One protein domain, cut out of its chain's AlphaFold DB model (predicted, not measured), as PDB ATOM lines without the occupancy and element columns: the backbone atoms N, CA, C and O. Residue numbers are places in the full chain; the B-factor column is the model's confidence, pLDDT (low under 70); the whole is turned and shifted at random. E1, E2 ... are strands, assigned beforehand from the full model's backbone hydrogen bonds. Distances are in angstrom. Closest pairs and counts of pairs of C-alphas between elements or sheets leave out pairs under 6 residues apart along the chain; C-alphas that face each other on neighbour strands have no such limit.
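AT A GLANCE: This is residues 3 to 114 of the 507 residues of an uncharacterized protein of candidate division KSB1 bacterium (UniProt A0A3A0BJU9). The domain is a long, strongly twisted sheet of three strands, with a small ribbon of two strands, E2 and E5, set over one face of it with few contacts. At one end the E3 and E4 hairpin turns away where E4 bends, and near there the long loop of residues 25 to 43 reaches outward, with residues 28 to 33 sticking out free. The printed part has 112 residues, with no named helix and five named strands, E1 to E5 in that order along the chain. The larger sheet has the order E1 - E4 - E3 and the smaller one E2 - E5, both all antiparallel, and the class is all strand. The whole is loose, with a radius of gyration of the C-alphas of 17.3 A, and elongated, spanning 55 by 35 by 23 A.

IN THESE COORDINATES: The printed part begins at Phe 3, and E1 follows as residues 10 to 24, 38.7 A from first to last C-alpha; its C-alpha 10 is at (-22.198, -47.751, 30.027). E1 bends by 57 degrees at residue 13. Residues 25 to 43 hold no named element. E2 is residues 44 to 48. E3 is residues 57 to 72, 30.3 A from first to last C-alpha, and bends by 97 degrees at residue 60. E4, the longest strand by residues, is residues 75 to 94; it begins with C-alpha 75 at (-5.654, -33.994, -2.495), bends by 94 degrees at residue 81 and measures 34.4 A. E5 is residues 103 to 107 and ends with C-alpha 107 at (-2.921, -26.434, 29.148).

HOW THE PARTS SIT: In the sheet of three strands, E4 is the inner strand, and E1 and E3 are the edge strands. The sheet is strongly twisted, its C-alphas lying up to 6.0 A off the best plane through them. E1 and E4 are antiparallel, at 156 degrees between their directions. C-alphas 11 and 92 face each other at 4.2 A, and near the other end of E1, C-alphas 24 and 80 face each other at 4.6 A. N 14 and O 89 are within hydrogen-bond range at 2.8 A, as are N 81 and O 23 at 2.8 A. E3 and E4 form a hairpin, antiparallel at 142 degrees, with a tight link of 2 residues. Between them N 63 and O 84 are 2.8 A apart and N 70 and O 78 are 3.0 A apart, both within hydrogen-bond range. In the smaller sheet E2 and E5 are antiparallel at 149 degrees. There N 46 and O 105 are within hydrogen-bond range at 2.9 A, and N 103 and O 48 at 2.8 A. Residues 47 to 48 of E2 also pair, antiparallel, with residues 54 to 55, a stretch too short to be named. Between E2 and E3 there is one pair of C-alphas within 8 A, those of Leu 47 and Tyr 57, at 7.7 A. E1 and E5 are only just apart, their closest C-alphas being 8.1 A from each other. E2 and E4 are apart, and so are E3 and E5.

THE WHOLE: The two C-alphas farthest apart are those of Arg 8 and Pro 31, 56.4 A. The printed part, residues 3 to 114, has no cut. The link from E1 to E2, 19 residues, is long; those from E2 to E3 and from E4 to E5, 8 residues each, are short. The mean pLDDT of the printed part is 90.7, and residues 27 to 31, in the long link, are under 70.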
ATOM      1  N   PHE A   3     -16.614 -44.444  20.627       94.31
ATOM      2  CA  PHE A   3     -17.780 -45.219  20.222       94.31
ATOM      3  C   PHE A   3     -18.007 -46.375  21.189       94.31
ATOM      4  O   PHE A   3     -17.064 -47.101  21.513       94.31
ATOM      5  N   ASN A   4     -19.255 -46.563  21.600       95.38
ATOM      6  CA  ASN A   4     -19.681 -47.707  22.387       95.38
ATOM      7  C   ASN A   4     -20.342 -48.746  21.460       95.38
ATOM      8  O   ASN A   4     -21.466 -48.523  21.010       95.38
ATOM      9  N   PRO A   5     -19.679 -49.882  21.175       94.88
ATOM     10  CA  PRO A   5     -20.232 -50.934  20.318       94.88
ATOM     11  C   PRO A   5     -21.315 -51.788  20.996       94.88
ATOM     12  O   PRO A   5     -21.923 -52.633  20.342       94.88
ATOM     13  N   GLN A   6     -21.554 -51.610  22.294       94.44
ATOM     14  CA  GLN A   6     -22.558 -52.357  23.046       94.44
ATOM     15  C   GLN A   6     -23.922 -51.688  22.923       94.44
ATOM     16  O   GLN A   6     -24.022 -50.492  22.671       94.44
ATOM     17  N   MET A   7     -24.994 -52.432  23.182       92.38
ATOM     18  CA  MET A   7     -26.362 -51.913  23.094       92.38
ATOM     19  C   MET A   7     -26.897 -51.412  24.437       92.38
ATOM     20  O   MET A   7     -28.058 -51.608  24.770       92.38
ATOM     21  N   ARG A   8     -26.040 -50.795  25.246       92.50
ATOM     22  CA  ARG A   8     -26.397 -50.243  26.555       92.50
ATOM     23  C   ARG A   8     -25.586 -48.997  26.838       92.50
ATOM     24  O   ARG A   8     -24.443 -48.888  26.403       92.50
ATOM     25  N   ASN A   9     -26.161 -48.085  27.609       92.69
ATOM     26  CA  ASN A   9     -25.414 -46.944  28.114       92.69
ATOM     27  C   ASN A   9     -24.479 -47.447  29.212       92.69
ATOM     28  O   ASN A   9     -24.944 -48.037  30.186       92.69
ATOM     29  N   THR A  10     -23.173 -47.252  29.053       93.81
ATOM     30  CA  THR A  10     -22.198 -47.751  30.027       93.81
ATOM     31  C   THR A  10     -20.984 -46.836  30.127       93.81
ATOM     32  O   THR A  10     -20.827 -45.894  29.348       93.81
ATOM     33  N   SER A  11     -20.151 -47.088  31.130       95.00
ATOM     34  CA  SER A  11     -18.906 -46.365  31.368       95.00
ATOM     35  C   SER A  11     -17.746 -47.344  31.270       95.00
ATOM     36  O   SER A  11     -17.798 -48.411  31.875       95.00
ATOM     37  N   GLN A  12     -16.710 -46.991  30.516       95.38
ATOM     38  CA  GLN A  12     -15.495 -47.790  30.400       95.38
ATOM     39  C   GLN A  12     -14.286 -46.889  30.202       95.38
ATOM     40  O   GLN A  12     -14.378 -45.784  29.667       95.38
ATOM     41  N   VAL A  13     -13.124 -47.408  30.573       96.94
ATOM     42  CA  VAL A  13     -11.853 -46.801  30.199       96.94
ATOM     43  C   VAL A  13     -11.538 -47.161  28.744       96.94
ATOM     44  O   VAL A  13     -11.385 -48.332  28.405       96.94
ATOM     45  N   ALA A  14     -11.438 -46.154  27.878       97.06
ATOM     46  CA  ALA A  14     -11.185 -46.320  26.450       97.06
ATOM     47  C   ALA A  14      -9.725 -46.004  26.102       97.06
ATOM     48  O   ALA A  14      -9.221 -44.932  26.442       97.06
ATOM     49  N   ALA A  15      -9.055 -46.896  25.371       96.56
ATOM     50  CA  ALA A  15      -7.750 -46.598  24.790       96.56
ATOM     51  C   ALA A  15      -7.908 -45.655  23.588       96.56
ATOM     52  O   ALA A  15      -8.709 -45.901  22.686       96.56
ATOM     53  N   ALA A  16      -7.139 -44.570  23.566       95.88
ATOM     54  CA  ALA A  16      -7.187 -43.543  22.535       95.88
ATOM     55  C   ALA A  16      -5.791 -42.987  22.226       95.88
ATOM     56  O   ALA A  16      -4.836 -43.174  22.976       95.88
ATOM     57  N   SER A  17      -5.684 -42.246  21.122       93.75
ATOM     58  CA  SER A  17      -4.513 -41.418  20.838       93.75
ATOM     59  C   SER A  17      -4.918 -39.961  20.629       93.75
ATOM     60  O   SER A  17      -5.875 -39.655  19.910       93.75
ATOM     61  N   VAL A  18      -4.177 -39.057  21.264       93.50
ATOM     62  CA  VAL A  18      -4.283 -37.608  21.073       93.50
ATOM     63  C   VAL A  18      -3.057 -37.164  20.293       93.50
ATOM     64  O   VAL A  18      -1.930 -37.453  20.683       93.50
ATOM     65  N   GLU A  19      -3.269 -36.499  19.160       92.56
ATOM     66  CA  GLU A  19      -2.189 -36.101  18.258       92.56
ATOM     67  C   GLU A  19      -2.232 -34.599  17.986       92.56
ATOM     68  O   GLU A  19      -3.259 -34.062  17.563       92.56
ATOM     69  N   PHE A  20      -1.088 -33.947  18.162       92.50
ATOM     70  CA  PHE A  20      -0.883 -32.534  17.894       92.50
ATOM     71  C   PHE A  20      -0.018 -32.358  16.652       92.50
ATOM     72  O   PHE A  20       1.042 -32.967  16.497       92.50
ATOM     73  N   PHE A  21      -0.477 -31.517  15.729       91.88
ATOM     74  CA  PHE A  21       0.294 -31.173  14.542       91.88
ATOM     75  C   PHE A  21       1.507 -30.326  14.926       91.88
ATOM     76  O   PHE A  21       1.351 -29.295  15.573       91.88
ATOM     77  N   ARG A  22       2.695 -30.710  14.446       92.94
ATOM     78  CA  ARG A  22       3.917 -29.914  14.611       92.94
ATOM     79  C   ARG A  22       4.358 -29.248  13.319       92.94
ATOM     80  O   ARG A  22       4.726 -28.079  13.322       92.94
ATOM     81  N   GLN A  23       4.343 -29.974  12.206       91.38
ATOM     82  CA  GLN A  23       4.879 -29.472  10.941       91.38
ATOM     83  C   GLN A  23       4.307 -30.247   9.755       91.38
ATOM     84  O   GLN A  23       4.065 -31.451   9.839       91.38
ATOM     85  N   LYS A  24       4.138 -29.587   8.605       87.75
ATOM     86  CA  LYS A  24       3.904 -30.294   7.340       87.75
ATOM     87  C   LYS A  24       5.257 -30.781   6.831       87.75
ATOM     88  O   LYS A  24       6.167 -29.969   6.683       87.75
ATOM     89  N   ILE A  25       5.372 -32.073   6.540       85.38
ATOM     90  CA  ILE A  25       6.565 -32.629   5.906       85.38
ATOM     91  C   ILE A  25       6.379 -32.475   4.399       85.38
ATOM     92  O   ILE A  25       5.423 -32.993   3.821       85.38
ATOM     93  N   VAL A  26       7.265 -31.705   3.776       78.50
ATOM     94  CA  VAL A  26       7.304 -31.546   2.322       78.50
ATOM     95  C   VAL A  26       8.157 -32.675   1.757       78.50
ATOM     96  O   VAL A  26       9.291 -32.862   2.186       78.50
ATOM     97  N   VAL A  27       7.603 -33.427   0.810       69.31
ATOM     98  CA  VAL A  27       8.313 -34.487   0.090       69.31
ATOM     99  C   VAL A  27       8.554 -33.986  -1.333       69.31
ATOM    100  O   VAL A  27       7.597 -33.696  -2.046       69.31
ATOM    101  N   GLY A  28       9.821 -33.817  -1.717       65.00
ATOM    102  CA  GLY A  28      10.228 -33.328  -3.038       65.00
ATOM    103  C   GLY A  28      11.515 -32.501  -2.997       65.00
ATOM    104  O   GLY A  28      11.820 -31.865  -1.994       65.00
ATOM    105  N   LEU A  29      12.265 -32.503  -4.102       56.25
ATOM    106  CA  LEU A  29      13.593 -31.883  -4.226       56.25
ATOM    107  C   LEU A  29      13.566 -30.377  -4.525       56.25
ATOM    108  O   LEU A  29      14.612 -29.822  -4.833       56.25
ATOM    109  N   ASN A  30      12.408 -29.704  -4.489       68.06
ATOM    110  CA  ASN A  30      12.340 -28.295  -4.875       68.06
ATOM    111  C   ASN A  30      13.051 -27.413  -3.822       68.06
ATOM    112  O   ASN A  30      12.489 -27.185  -2.745       68.06
ATOM    113  N   PRO A  31      14.244 -26.867  -4.130       64.25
ATOM    114  CA  PRO A  31      15.076 -26.164  -3.156       64.25
ATOM    115  C   PRO A  31      14.503 -24.791  -2.771       64.25
ATOM    116  O   PRO A  31      14.973 -24.164  -1.826       64.25
ATOM    117  N   THR A  32      13.462 -24.321  -3.469       71.62
ATOM    118  CA  THR A  32      12.772 -23.062  -3.150       71.62
ATOM    119  C   THR A  32      11.674 -23.226  -2.094       71.62
ATOM    120  O   THR A  32      11.203 -22.228  -1.541       71.62
ATOM    121  N   VAL A  33      11.270 -24.462  -1.764       72.75
ATOM    122  CA  VAL A  33      10.207 -24.696  -0.781       72.75
ATOM    123  C   VAL A  33      10.757 -24.522   0.633       72.75
ATOM    124  O   VAL A  33      11.408 -25.399   1.194       72.75
ATOM    125  N   ARG A  34      10.449 -23.376   1.248       70.38
ATOM    126  CA  ARG A  34      10.772 -23.120   2.656       70.38
ATOM    127  C   ARG A  34       9.831 -23.908   3.564       70.38
ATOM    128  O   ARG A  34       8.644 -23.598   3.668       70.38
ATOM    129  N   VAL A  35      10.366 -24.905   4.263       74.88
ATOM    130  CA  VAL A  35       9.613 -25.646   5.280       74.88
ATOM    131  C   VAL A  35       9.538 -24.796   6.554       74.88
ATOM    132  O   VAL A  35      10.561 -24.402   7.112       74.88
ATOM    133  N   LYS A  36       8.321 -24.489   7.022       82.38
ATOM    134  CA  LYS A  36       8.111 -23.798   8.310       82.38
ATOM    135  C   LYS A  36       8.736 -24.616   9.437       82.38
ATOM    136  O   LYS A  36       8.602 -25.829   9.397       82.38
ATOM    137  N   LYS A  37       9.354 -23.992  10.445       88.00
ATOM    138  CA  LYS A  37       9.866 -24.715  11.626       88.00
ATOM    139  C   LYS A  37       8.740 -25.497  12.337       88.00
ATOM    140  O   LYS A  37       7.595 -25.036  12.289       88.00
ATOM    141  N   PRO A  38       9.038 -26.640  12.985       90.75
ATOM    142  CA  PRO A  38       8.063 -27.346  13.807       90.75
ATOM    143  C   PRO A  38       7.513 -26.457  14.921       90.75
ATOM    144  O   PRO A  38       8.264 -25.710  15.549       90.75
ATOM    145  N   LEU A  39       6.216 -26.577  15.192       93.88
ATOM    146  CA  LEU A  39       5.614 -26.042  16.406       93.88
ATOM    147  C   LEU A  39       6.242 -26.712  17.647       93.88
ATOM    148  O   LEU A  39       6.716 -27.861  17.563       93.88
ATOM    149  N   PRO A  40       6.286 -25.995  18.786       94.50
ATOM    150  CA  PRO A  40       6.795 -26.542  20.039       94.50
ATOM    151  C   PRO A  40       5.969 -27.747  20.501       94.50
ATOM    152  O   PRO A  40       4.828 -27.927  20.073       94.50
ATOM    153  N   LEU A  41       6.573 -28.563  21.368       96.19
ATOM    154  CA  LEU A  41       5.873 -29.652  22.047       96.19
ATOM    155  C   LEU A  41       4.825 -29.095  23.017       96.19
ATOM    156  O   LEU A  41       4.971 -27.992  23.553       96.19
ATOM    157  N   ILE A  42       3.777 -29.873  23.242       96.06
ATOM    158  CA  ILE A  42       2.679 -29.543  24.135       96.06
ATOM    159  C   ILE A  42       3.103 -29.767  25.587       96.06
ATOM    160  O   ILE A  42       3.468 -30.868  25.985       96.06
ATOM    161  N   SER A  43       3.005 -28.715  26.403       95.69
ATOM    162  CA  SER A  43       3.281 -28.790  27.846       95.69
ATOM    163  C   SER A  43       2.162 -29.479  28.633       95.69
ATOM    164  O   SER A  43       2.410 -30.061  29.686       95.69
ATOM    165  N   GLY A  44       0.927 -29.416  28.133       96.81
ATOM    166  CA  GLY A  44      -0.224 -30.058  28.743       96.81
ATOM    167  C   GLY A  44      -1.487 -29.956  27.903       96.81
ATOM    168  O   GLY A  44      -1.615 -29.080  27.043       96.81
ATOM    169  N   PHE A  45      -2.447 -30.832  28.175       97.62
ATOM    170  CA  PHE A  45      -3.810 -30.706  27.673       97.62
ATOM    171  C   PHE A  45      -4.809 -31.318  28.655       97.62
ATOM    172  O   PHE A  45      -4.444 -32.145  29.488       97.62
ATOM    173  N   CYS A  46      -6.078 -30.940  28.550       97.31
ATOM    174  CA  CYS A  46      -7.176 -31.659  29.185       97.31
ATOM    175  C   CYS A  46      -8.223 -32.080  28.151       97.31
ATOM    176  O   CYS A  46      -8.244 -31.590  27.015       97.31
ATOM    177  N   LEU A  47      -9.068 -33.032  28.543       96.56
ATOM    178  CA  LEU A  47     -10.211 -33.476  27.759       96.56
ATOM    179  C   LEU A  47     -11.485 -32.892  28.372       96.56
ATOM    180  O   LEU A  47     -11.695 -33.001  29.576       96.56
ATOM    181  N   ARG A  48     -12.341 -32.288  27.546       95.12
ATOM    182  CA  ARG A  48     -13.661 -31.776  27.941       95.12
ATOM    183  C   ARG A  48     -14.759 -32.570  27.261       95.12
ATOM    184  O   ARG A  48     -14.712 -32.728  26.040       95.12
ATOM    185  N   ASP A  49     -15.751 -33.025  28.013       92.75
ATOM    186  CA  ASP A  49     -16.960 -33.618  27.443       92.75
ATOM    187  C   ASP A  49     -17.842 -32.558  26.738       92.75
ATOM    188  O   ASP A  49     -17.517 -31.366  26.638       92.75
ATOM    189  N   GLU A  50     -18.990 -32.997  26.227       87.12
ATOM    190  CA  GLU A  50     -19.968 -32.132  25.556       87.12
ATOM    191  C   GLU A  50     -20.625 -31.110  26.493       87.12
ATOM    192  O   GLU A  50     -21.090 -30.069  26.033       87.12
ATOM    193  N   LYS A  51     -20.630 -31.381  27.801       90.62
ATOM    194  CA  LYS A  51     -21.150 -30.496  28.848       90.62
ATOM    195  C   LYS A  51     -20.080 -29.528  29.374       90.62
ATOM    196  O   LYS A  51     -20.405 -28.646  30.161       90.62
ATOM    197  N   GLY A  52     -18.825 -29.659  28.934       92.06
ATOM    198  CA  GLY A  52     -17.690 -28.859  29.402       92.06
ATOM    199  C   GLY A  52     -17.032 -29.386  30.682       92.06
ATOM    200  O   GLY A  52     -16.124 -28.740  31.214       92.06
ATOM    201  N   ASN A  53     -17.435 -30.559  31.171       95.38
ATOM    202  CA  ASN A  53     -16.776 -31.193  32.306       95.38
ATOM    203  C   ASN A  53     -15.421 -31.738  31.873       95.38
ATOM    204  O   ASN A  53     -15.261 -32.219  30.750       95.38
ATOM    205  N   GLU A  54     -14.448 -31.660  32.770       96.56
ATOM    206  CA  GLU A  54     -13.153 -32.287  32.545       96.56
ATOM    207  C   GLU A  54     -13.263 -33.808  32.677       96.56
ATOM    208  O   GLU A  54     -13.950 -34.312  33.565       96.56
ATOM    209  N   VAL A  55     -12.589 -34.529  31.784       97.31
ATOM    210  CA  VAL A  55     -12.616 -35.989  31.706       97.31
ATOM    211  C   VAL A  55     -11.233 -36.528  32.059       97.31
ATOM    212  O   VAL A  55     -10.271 -36.208  31.349       97.31
ATOM    213  N   PRO A  56     -11.118 -37.349  33.119       97.81
ATOM    214  CA  PRO A  56      -9.858 -37.968  33.494       97.81
ATOM    215  C   PRO A  56      -9.256 -38.796  32.360       97.81
ATOM    216  O   PRO A  56      -9.948 -39.525  31.642       97.81
ATOM    217  N   TYR A  57      -7.938 -38.708  32.226       98.06
ATOM    218  CA  TYR A  57      -7.169 -39.550  31.322       98.06
ATOM    219  C   TYR A  57      -5.837 -39.953  31.957       98.06
ATOM    220  O   TYR A  57      -5.359 -39.330  32.903       98.06
ATOM    221  N   GLN A  58      -5.227 -41.006  31.429       98.19
ATOM    222  CA  GLN A  58      -3.924 -41.503  31.858       98.19
ATOM    223  C   GLN A  58      -3.029 -41.685  30.637       98.19
ATOM    224  O   GLN A  58      -3.414 -42.361  29.689       98.19
ATOM    225  N   ILE A  59      -1.836 -41.092  30.656       97.69
ATOM    226  CA  ILE A  59      -0.848 -41.248  29.582       97.69
ATOM    227  C   ILE A  59      -0.157 -42.601  29.747       97.69
ATOM    228  O   ILE A  59       0.430 -42.876  30.787       97.69
ATOM    229  N   LEU A  60      -0.216 -43.428  28.706       97.00
ATOM    230  CA  LEU A  60       0.500 -44.703  28.629       97.00
ATOM    231  C   LEU A  60       1.848 -44.552  27.926       97.00
ATOM    232  O   LEU A  60       2.827 -45.190  28.299       97.00
ATOM    233  N   GLN A  61       1.891 -43.717  26.888       96.69
ATOM    234  CA  GLN A  61       3.085 -43.500  26.080       96.69
ATOM    235  C   GLN A  61       3.049 -42.108  25.443       96.69
ATOM    236  O   GLN A  61       1.993 -41.628  25.022       96.69
ATOM    237  N   HIS A  62       4.219 -41.480  25.336       96.31
ATOM    238  CA  HIS A  62       4.428 -40.186  24.688       96.31
ATOM    239  C   HIS A  62       5.446 -40.324  23.553       96.31
ATOM    240  O   HIS A  62       6.569 -40.776  23.758       96.31
ATOM    241  N   GLU A  63       5.036 -39.939  22.348       96.50
ATOM    242  CA  GLU A  63       5.849 -39.886  21.134       96.50
ATOM    243  C   GLU A  63       6.028 -38.407  20.721       96.50
ATOM    244  O   GLU A  63       5.164 -37.853  20.030       96.50
ATOM    245  N   PRO A  64       7.125 -37.732  21.114       93.81
ATOM    246  CA  PRO A  64       7.343 -36.312  20.797       93.81
ATOM    247  C   PRO A  64       7.597 -36.045  19.299       93.81
ATOM    248  O   PRO A  64       7.415 -34.923  18.808       93.81
ATOM    249  N   GLU A  65       8.016 -37.079  18.563       92.00
ATOM    250  CA  GLU A  65       8.306 -37.038  17.128       92.00
ATOM    251  C   GLU A  65       7.640 -38.211  16.400       92.00
ATOM    252  O   GLU A  65       8.274 -39.158  15.943       92.00
ATOM    253  N   GLY A  66       6.318 -38.138  16.296       87.75
ATOM    254  CA  GLY A  66       5.503 -39.034  15.494       87.75
ATOM    255  C   GLY A  66       5.354 -38.574  14.044       87.75
ATOM    256  O   GLY A  66       5.603 -37.423  13.662       87.75
ATOM    257  N   HIS A  67       4.879 -39.492  13.208       88.38
ATOM    258  CA  HIS A  67       4.458 -39.183  11.851       88.38
ATOM    259  C   HIS A  67       2.973 -39.482  11.668       88.38
ATOM    260  O   HIS A  67       2.493 -40.563  12.009       88.38
ATOM    261  N   GLY A  68       2.260 -38.518  11.092       83.56
ATOM    262  CA  GLY A  68       0.871 -38.656  10.674       83.56
ATOM    263  C   GLY A  68       0.742 -38.554   9.157       83.56
ATOM    264  O   GLY A  68       1.449 -37.779   8.508       83.56
ATOM    265  N   LEU A  69      -0.194 -39.308   8.589       84.81
ATOM    266  CA  LEU A  69      -0.638 -39.159   7.207       84.81
ATOM    267  C   LEU A  69      -2.048 -38.576   7.200       84.81
ATOM    268  O   LEU A  69      -2.925 -39.033   7.933       84.81
ATOM    269  N   ARG A  70      -2.268 -37.556   6.367       81.25
ATOM    270  CA  ARG A  70      -3.615 -37.091   6.034       81.25
ATOM    271  C   ARG A  70      -3.940 -37.484   4.606       81.25
ATOM    272  O   ARG A  70      -3.274 -37.004   3.688       81.25
ATOM    273  N   TYR A  71      -4.996 -38.274   4.470       81.50
ATOM    274  CA  TYR A  71      -5.664 -38.575   3.212       81.50
ATOM    275  C   TYR A  71      -6.803 -37.582   2.975       81.50
ATOM    276  O   TYR A  71      -7.327 -36.973   3.912       81.50
ATOM    277  N   SER A  72      -7.123 -37.375   1.709       78.38
ATOM    278  CA  SER A  72      -8.207 -36.526   1.238       78.38
ATOM    279  C   SER A  72      -8.639 -37.067  -0.114       78.38
ATOM    280  O   SER A  72      -7.778 -37.374  -0.934       78.38
ATOM    281  N   ASP A  73      -9.943 -37.103  -0.367       81.25
ATOM    282  CA  ASP A  73     -10.474 -37.529  -1.670       81.25
ATOM    283  C   ASP A  73     -10.118 -36.549  -2.802       81.25
ATOM    284  O   ASP A  73     -10.204 -36.878  -3.980       81.25
ATOM    285  N   TYR A  74      -9.668 -35.341  -2.446       84.81
ATOM    286  CA  TYR A  74      -9.406 -34.234  -3.366       84.81
ATOM    287  C   TYR A  74      -7.939 -33.786  -3.379       84.81
ATOM    288  O   TYR A  74      -7.594 -32.796  -4.020       84.81
ATOM    289  N   SER A  75      -7.052 -34.422  -2.610       80.50
ATOM    290  CA  SER A  75      -5.654 -33.994  -2.495       80.50
ATOM    291  C   SER A  75      -4.719 -35.161  -2.232       80.50
ATOM    292  O   SER A  75      -5.046 -36.074  -1.477       80.50
ATOM    293  N   TYR A  76      -3.503 -35.075  -2.783       83.06
ATOM    294  CA  TYR A  76      -2.451 -36.049  -2.507       83.06
ATOM    295  C   TYR A  76      -2.219 -36.223  -0.997       83.06
ATOM    296  O   TYR A  76      -2.260 -35.232  -0.250       83.06
ATOM    297  N   PRO A  77      -1.921 -37.458  -0.544       84.81
ATOM    298  CA  PRO A  77      -1.579 -37.716   0.844       84.81
ATOM    299  C   PRO A  77      -0.480 -36.771   1.324       84.81
ATOM    300  O   PRO A  77       0.534 -36.569   0.657       84.81
ATOM    301  N   SER A  78      -0.677 -36.179   2.500       83.88
ATOM    302  CA  SER A  78       0.307 -35.267   3.089       83.88
ATOM    303  C   SER A  78       0.865 -35.839   4.383       83.88
ATOM    304  O   SER A  78       0.112 -36.143   5.313       83.88
ATOM    305  N   LYS A  79       2.196 -35.964   4.443       88.19
ATOM    306  CA  LYS A  79       2.912 -36.380   5.650       88.19
ATOM    307  C   LYS A  79       3.058 -35.193   6.607       88.19
ATOM    308  O   LYS A  79       3.255 -34.045   6.195       88.19
ATOM    309  N   ARG A  80       2.931 -35.461   7.901       89.69
ATOM    310  CA  ARG A  80       2.988 -34.472   8.979       89.69
ATOM    311  C   ARG A  80       3.904 -34.981  10.081       89.69
ATOM    312  O   ARG A  80       3.875 -36.167  10.398       89.69
ATOM    313  N   LEU A  81       4.703 -34.083  10.641       92.12
ATOM    314  CA  LEU A  81       5.351 -34.290  11.926       92.12
ATOM    315  C   LEU A  81       4.319 -33.991  13.007       92.12
ATOM    316  O   LEU A  81       3.632 -32.961  12.940       92.12
ATOM    317  N   THR A  82       4.196 -34.894  13.964       93.38
ATOM    318  CA  THR A  82       3.186 -34.829  15.011       93.38
ATOM    319  C   THR A  82       3.798 -35.177  16.357       93.38
ATOM    320  O   THR A  82       4.828 -35.830  16.429       93.38
ATOM    321  N   GLU A  83       3.179 -34.704  17.424       95.56
ATOM    322  CA  GLU A  83       3.404 -35.214  18.772       95.56
ATOM    323  C   GLU A  83       2.180 -36.040  19.151       95.56
ATOM    324  O   GLU A  83       1.050 -35.587  18.948       95.56
ATOM    325  N   ARG A  84       2.385 -37.260  19.646       95.00
ATOM    326  CA  ARG A  84       1.303 -38.198  19.943       95.00
ATOM    327  C   ARG A  84       1.381 -38.675  21.386       95.00
ATOM    328  O   ARG A  84       2.440 -39.047  21.875       95.00
ATOM    329  N   PHE A  85       0.229 -38.714  22.036       96.44
ATOM    330  CA  PHE A  85       0.036 -39.312  23.346       96.44
ATOM    331  C   PHE A  85      -0.922 -40.487  23.195       96.44
ATOM    332  O   PHE A  85      -2.040 -40.309  22.707       96.44
ATOM    333  N   HIS A  86      -0.499 -41.677  23.608       96.88
ATOM    334  CA  HIS A  86      -1.397 -42.814  23.794       96.88
ATOM    335  C   HIS A  86      -1.952 -42.731  25.204       96.88
ATOM    336  O   HIS A  86      -1.188 -42.675  26.170       96.88
ATOM    337  N   VAL A  87      -3.272 -42.667  25.317       97.69
ATOM    338  CA  VAL A  87      -3.960 -42.392  26.574       97.69
ATOM    339  C   VAL A  87      -5.076 -43.395  26.822       97.69
ATOM    340  O   VAL A  87      -5.698 -43.904  25.893       97.69
ATOM    341  N   LEU A  88      -5.358 -43.638  28.093       98.19
ATOM    342  CA  LEU A  88      -6.635 -44.160  28.555       98.19
ATOM    343  C   LEU A  88      -7.545 -42.977  28.885       98.19
ATOM    344  O   LEU A  88      -7.082 -42.026  29.504       98.19
ATOM    345  N   VAL A  89      -8.813 -43.026  28.490       97.81
ATOM    346  CA  VAL A  89      -9.818 -41.984  28.755       97.81
ATOM    347  C   VAL A  89     -10.955 -42.590  29.564       97.81
ATOM    348  O   VAL A  89     -11.490 -43.622  29.164       97.81
ATOM    349  N   ASP A  90     -11.348 -41.952  30.664       97.19
ATOM    350  CA  ASP A  90     -12.473 -42.406  31.485       97.19
ATOM    351  C   ASP A  90     -13.811 -42.006  30.847       97.19
ATOM    352  O   ASP A  90     -14.384 -40.948  31.115       97.19
ATOM    353  N   ALA A  91     -14.280 -42.821  29.905       96.00
ATOM    354  CA  ALA A  91     -15.457 -42.512  29.115       96.00
ATOM    355  C   ALA A  91     -16.729 -42.935  29.859       96.00
ATOM    356  O   ALA A  91     -17.137 -44.096  29.828       96.00
ATOM    357  N   ALA A  92     -17.366 -41.973  30.526       93.81
ATOM    358  CA  ALA A  92     -18.573 -42.202  31.311       93.81
ATOM    359  C   ALA A  92     -19.867 -42.072  30.491       93.81
ATOM    360  O   ALA A  92     -20.010 -41.167  29.669       93.81
ATOM    361  N   GLN A  93     -20.841 -42.938  30.791       92.38
ATOM    362  CA  GLN A  93     -22.228 -42.864  30.304       92.38
ATOM    363  C   GLN A  93     -22.353 -42.748  28.774       92.38
ATOM    364  O   GLN A  93     -23.202 -42.016  28.257       92.38
ATOM    365  N   VAL A  94     -21.510 -43.469  28.034       94.25
ATOM    366  CA  VAL A  94     -21.521 -43.454  26.569       94.25
ATOM    367  C   VAL A  94     -22.754 -44.214  26.070       94.25
ATOM    368  O   VAL A  94     -22.919 -45.382  26.439       94.25
ATOM    369  N   PRO A  95     -23.622 -43.604  25.237       93.69
ATOM    370  CA  PRO A  95     -24.831 -44.263  24.753       93.69
ATOM    371  C   PRO A  95     -24.534 -45.541  23.968       93.69
ATOM    372  O   PRO A  95     -23.574 -45.570  23.200       93.69
ATOM    373  N   GLY A  96     -25.362 -46.575  24.127       94.69
ATOM    374  CA  GLY A  96     -25.200 -47.826  23.382       94.69
ATOM    375  C   GLY A  96     -25.304 -47.615  21.871       94.69
ATOM    376  O   GLY A  96     -26.139 -46.834  21.424       94.69
ATOM    377  N   LEU A  97     -24.439 -48.250  21.078       93.31
ATOM    378  CA  LEU A  97     -24.272 -48.014  19.635       93.31
ATOM    379  C   LEU A  97     -24.088 -46.527  19.274       93.31
ATOM    380  O   LEU A  97     -24.348 -46.126  18.143       93.31
ATOM    381  N   GLY A  98     -23.661 -45.704  20.233       92.25
ATOM    382  CA  GLY A  98     -23.521 -44.260  20.116       92.25
ATOM    383  C   GLY A  98     -22.106 -43.786  20.425       92.25
ATOM    384  O   GLY A  98     -21.172 -44.575  20.589       92.25
ATOM    385  N   PHE A  99     -21.938 -42.465  20.495       91.12
ATOM    386  CA  PHE A  99     -20.634 -41.830  20.678       91.12
ATOM    387  C   PHE A  99     -20.636 -40.844  21.842       91.12
ATOM    388  O   PHE A  99     -21.616 -40.138  22.062       91.12
ATOM    389  N   ALA A 100     -19.487 -40.722  22.503       90.81
ATOM    390  CA  ALA A 100     -19.133 -39.571  23.322       90.81
ATOM    391  C   ALA A 100     -18.080 -38.717  22.602       90.81
ATOM    392  O   ALA A 100     -17.107 -39.227  22.022       90.81
ATOM    393  N   ARG A 101     -18.266 -37.394  22.614       89.81
ATOM    394  CA  ARG A 101     -17.312 -36.438  22.039       89.81
ATOM    395  C   ARG A 101     -16.490 -35.789  23.147       89.81
ATOM    396  O   ARG A 101     -17.014 -35.381  24.176       89.81
ATOM    397  N   TYR A 102     -15.195 -35.656  22.875       91.31
ATOM    398  CA  TYR A 102     -14.247 -34.985  23.755       91.31
ATOM    399  C   TYR A 102     -13.508 -33.913  22.966       91.31
ATOM    400  O   TYR A 102     -13.024 -34.181  21.860       91.31
ATOM    401  N   ARG A 103     -13.439 -32.707  23.525       91.69
ATOM    402  CA  ARG A 103     -12.594 -31.616  23.037       91.69
ATOM    403  C   ARG A 103     -11.256 -31.670  23.755       91.69
ATOM    404  O   ARG A 103     -11.213 -31.898  24.957       91.69
ATOM    405  N   VAL A 104     -10.182 -31.464  23.003       93.38
ATOM    406  CA  VAL A 104      -8.829 -31.350  23.548       93.38
ATOM    407  C   VAL A 104      -8.538 -29.868  23.740       93.38
ATOM    408  O   VAL A 104      -8.580 -29.111  22.770       93.38
ATOM    409  N   GLU A 105      -8.248 -29.457  24.969       94.44
ATOM    410  CA  GLU A 105      -7.897 -28.076  25.310       94.44
ATOM    411  C   GLU A 105      -6.450 -28.018  25.791       94.44
ATOM    412  O   GLU A 105      -6.058 -28.774  26.676       94.44
ATOM    413  N   LEU A 106      -5.643 -27.133  25.199       95.88
ATOM    414  CA  LEU A 106      -4.245 -26.961  25.595       95.88
ATOM    415  C   LEU A 106      -4.149 -26.353  26.998       95.88
ATOM    416  O   LEU A 106      -4.883 -25.428  27.338       95.88
ATOM    417  N   GLN A 107      -3.201 -26.854  27.780       96.38
ATOM    418  CA  GLN A 107      -2.921 -26.434  29.148       96.38
ATOM    419  C   GLN A 107      -1.429 -26.132  29.320       96.38
ATOM    420  O   GLN A 107      -0.588 -26.533  28.514       96.38
ATOM    421  N   LYS A 108      -1.086 -25.417  30.397       95.69
ATOM    422  CA  LYS A 108       0.317 -25.121  30.740       95.69
ATOM    423  C   LYS A 108       1.072 -26.341  31.283       95.69
ATOM    424  O   LYS A 108       2.293 -26.373  31.202       95.69
ATOM    425  N   SER A 109       0.354 -27.319  31.828       96.38
ATOM    426  CA  SER A 109       0.882 -28.571  32.378       96.38
ATOM    427  C   SER A 109      -0.165 -29.676  32.255       96.38
ATOM    428  O   SER A 109      -1.352 -29.387  32.084       96.38
ATOM    429  N   MET A 110       0.259 -30.937  32.343       96.12
ATOM    430  CA  MET A 110      -0.674 -32.064  32.427       96.12
ATOM    431  C   MET A 110      -1.467 -32.001  33.745       96.12
ATOM    432  O   MET A 110      -0.861 -31.757  34.794       96.12
ATOM    433  N   PRO A 111      -2.795 -32.203  33.722       95.81
ATOM    434  CA  PRO A 111      -3.584 -32.363  34.936       95.81
ATOM    435  C   PRO A 111      -3.170 -33.613  35.720       95.81
ATOM    436  O   PRO A 111      -2.701 -34.598  35.149       95.81
ATOM    437  N   VAL A 112      -3.386 -33.580  37.034       95.12
ATOM    438  CA  VAL A 112      -3.226 -34.739  37.919       95.12
ATOM    439  C   VAL A 112      -4.614 -35.190  38.345       95.12
ATOM    440  O   VAL A 112      -5.376 -34.407  38.908       95.12
ATOM    441  N   TYR A 113      -4.935 -36.452  38.075       96.75
ATOM    442  CA  TYR A 113      -6.193 -37.064  38.487       96.75
ATOM    443  C   TYR A 113      -5.951 -38.039  39.637       96.75
ATOM    444  O   TYR A 113      -4.899 -38.674  39.719       96.75
ATOM    445  N   HIS A 114      -6.949 -38.174  40.503       93.94
ATOM    446  CA  HIS A 114      -6.940 -39.099  41.630       93.94
ATOM    447  C   HIS A 114      -8.089 -40.096  41.488       93.94
ATOM    448  O   HIS A 114      -9.160 -39.744  40.998       93.94
TER     449      HIS A 114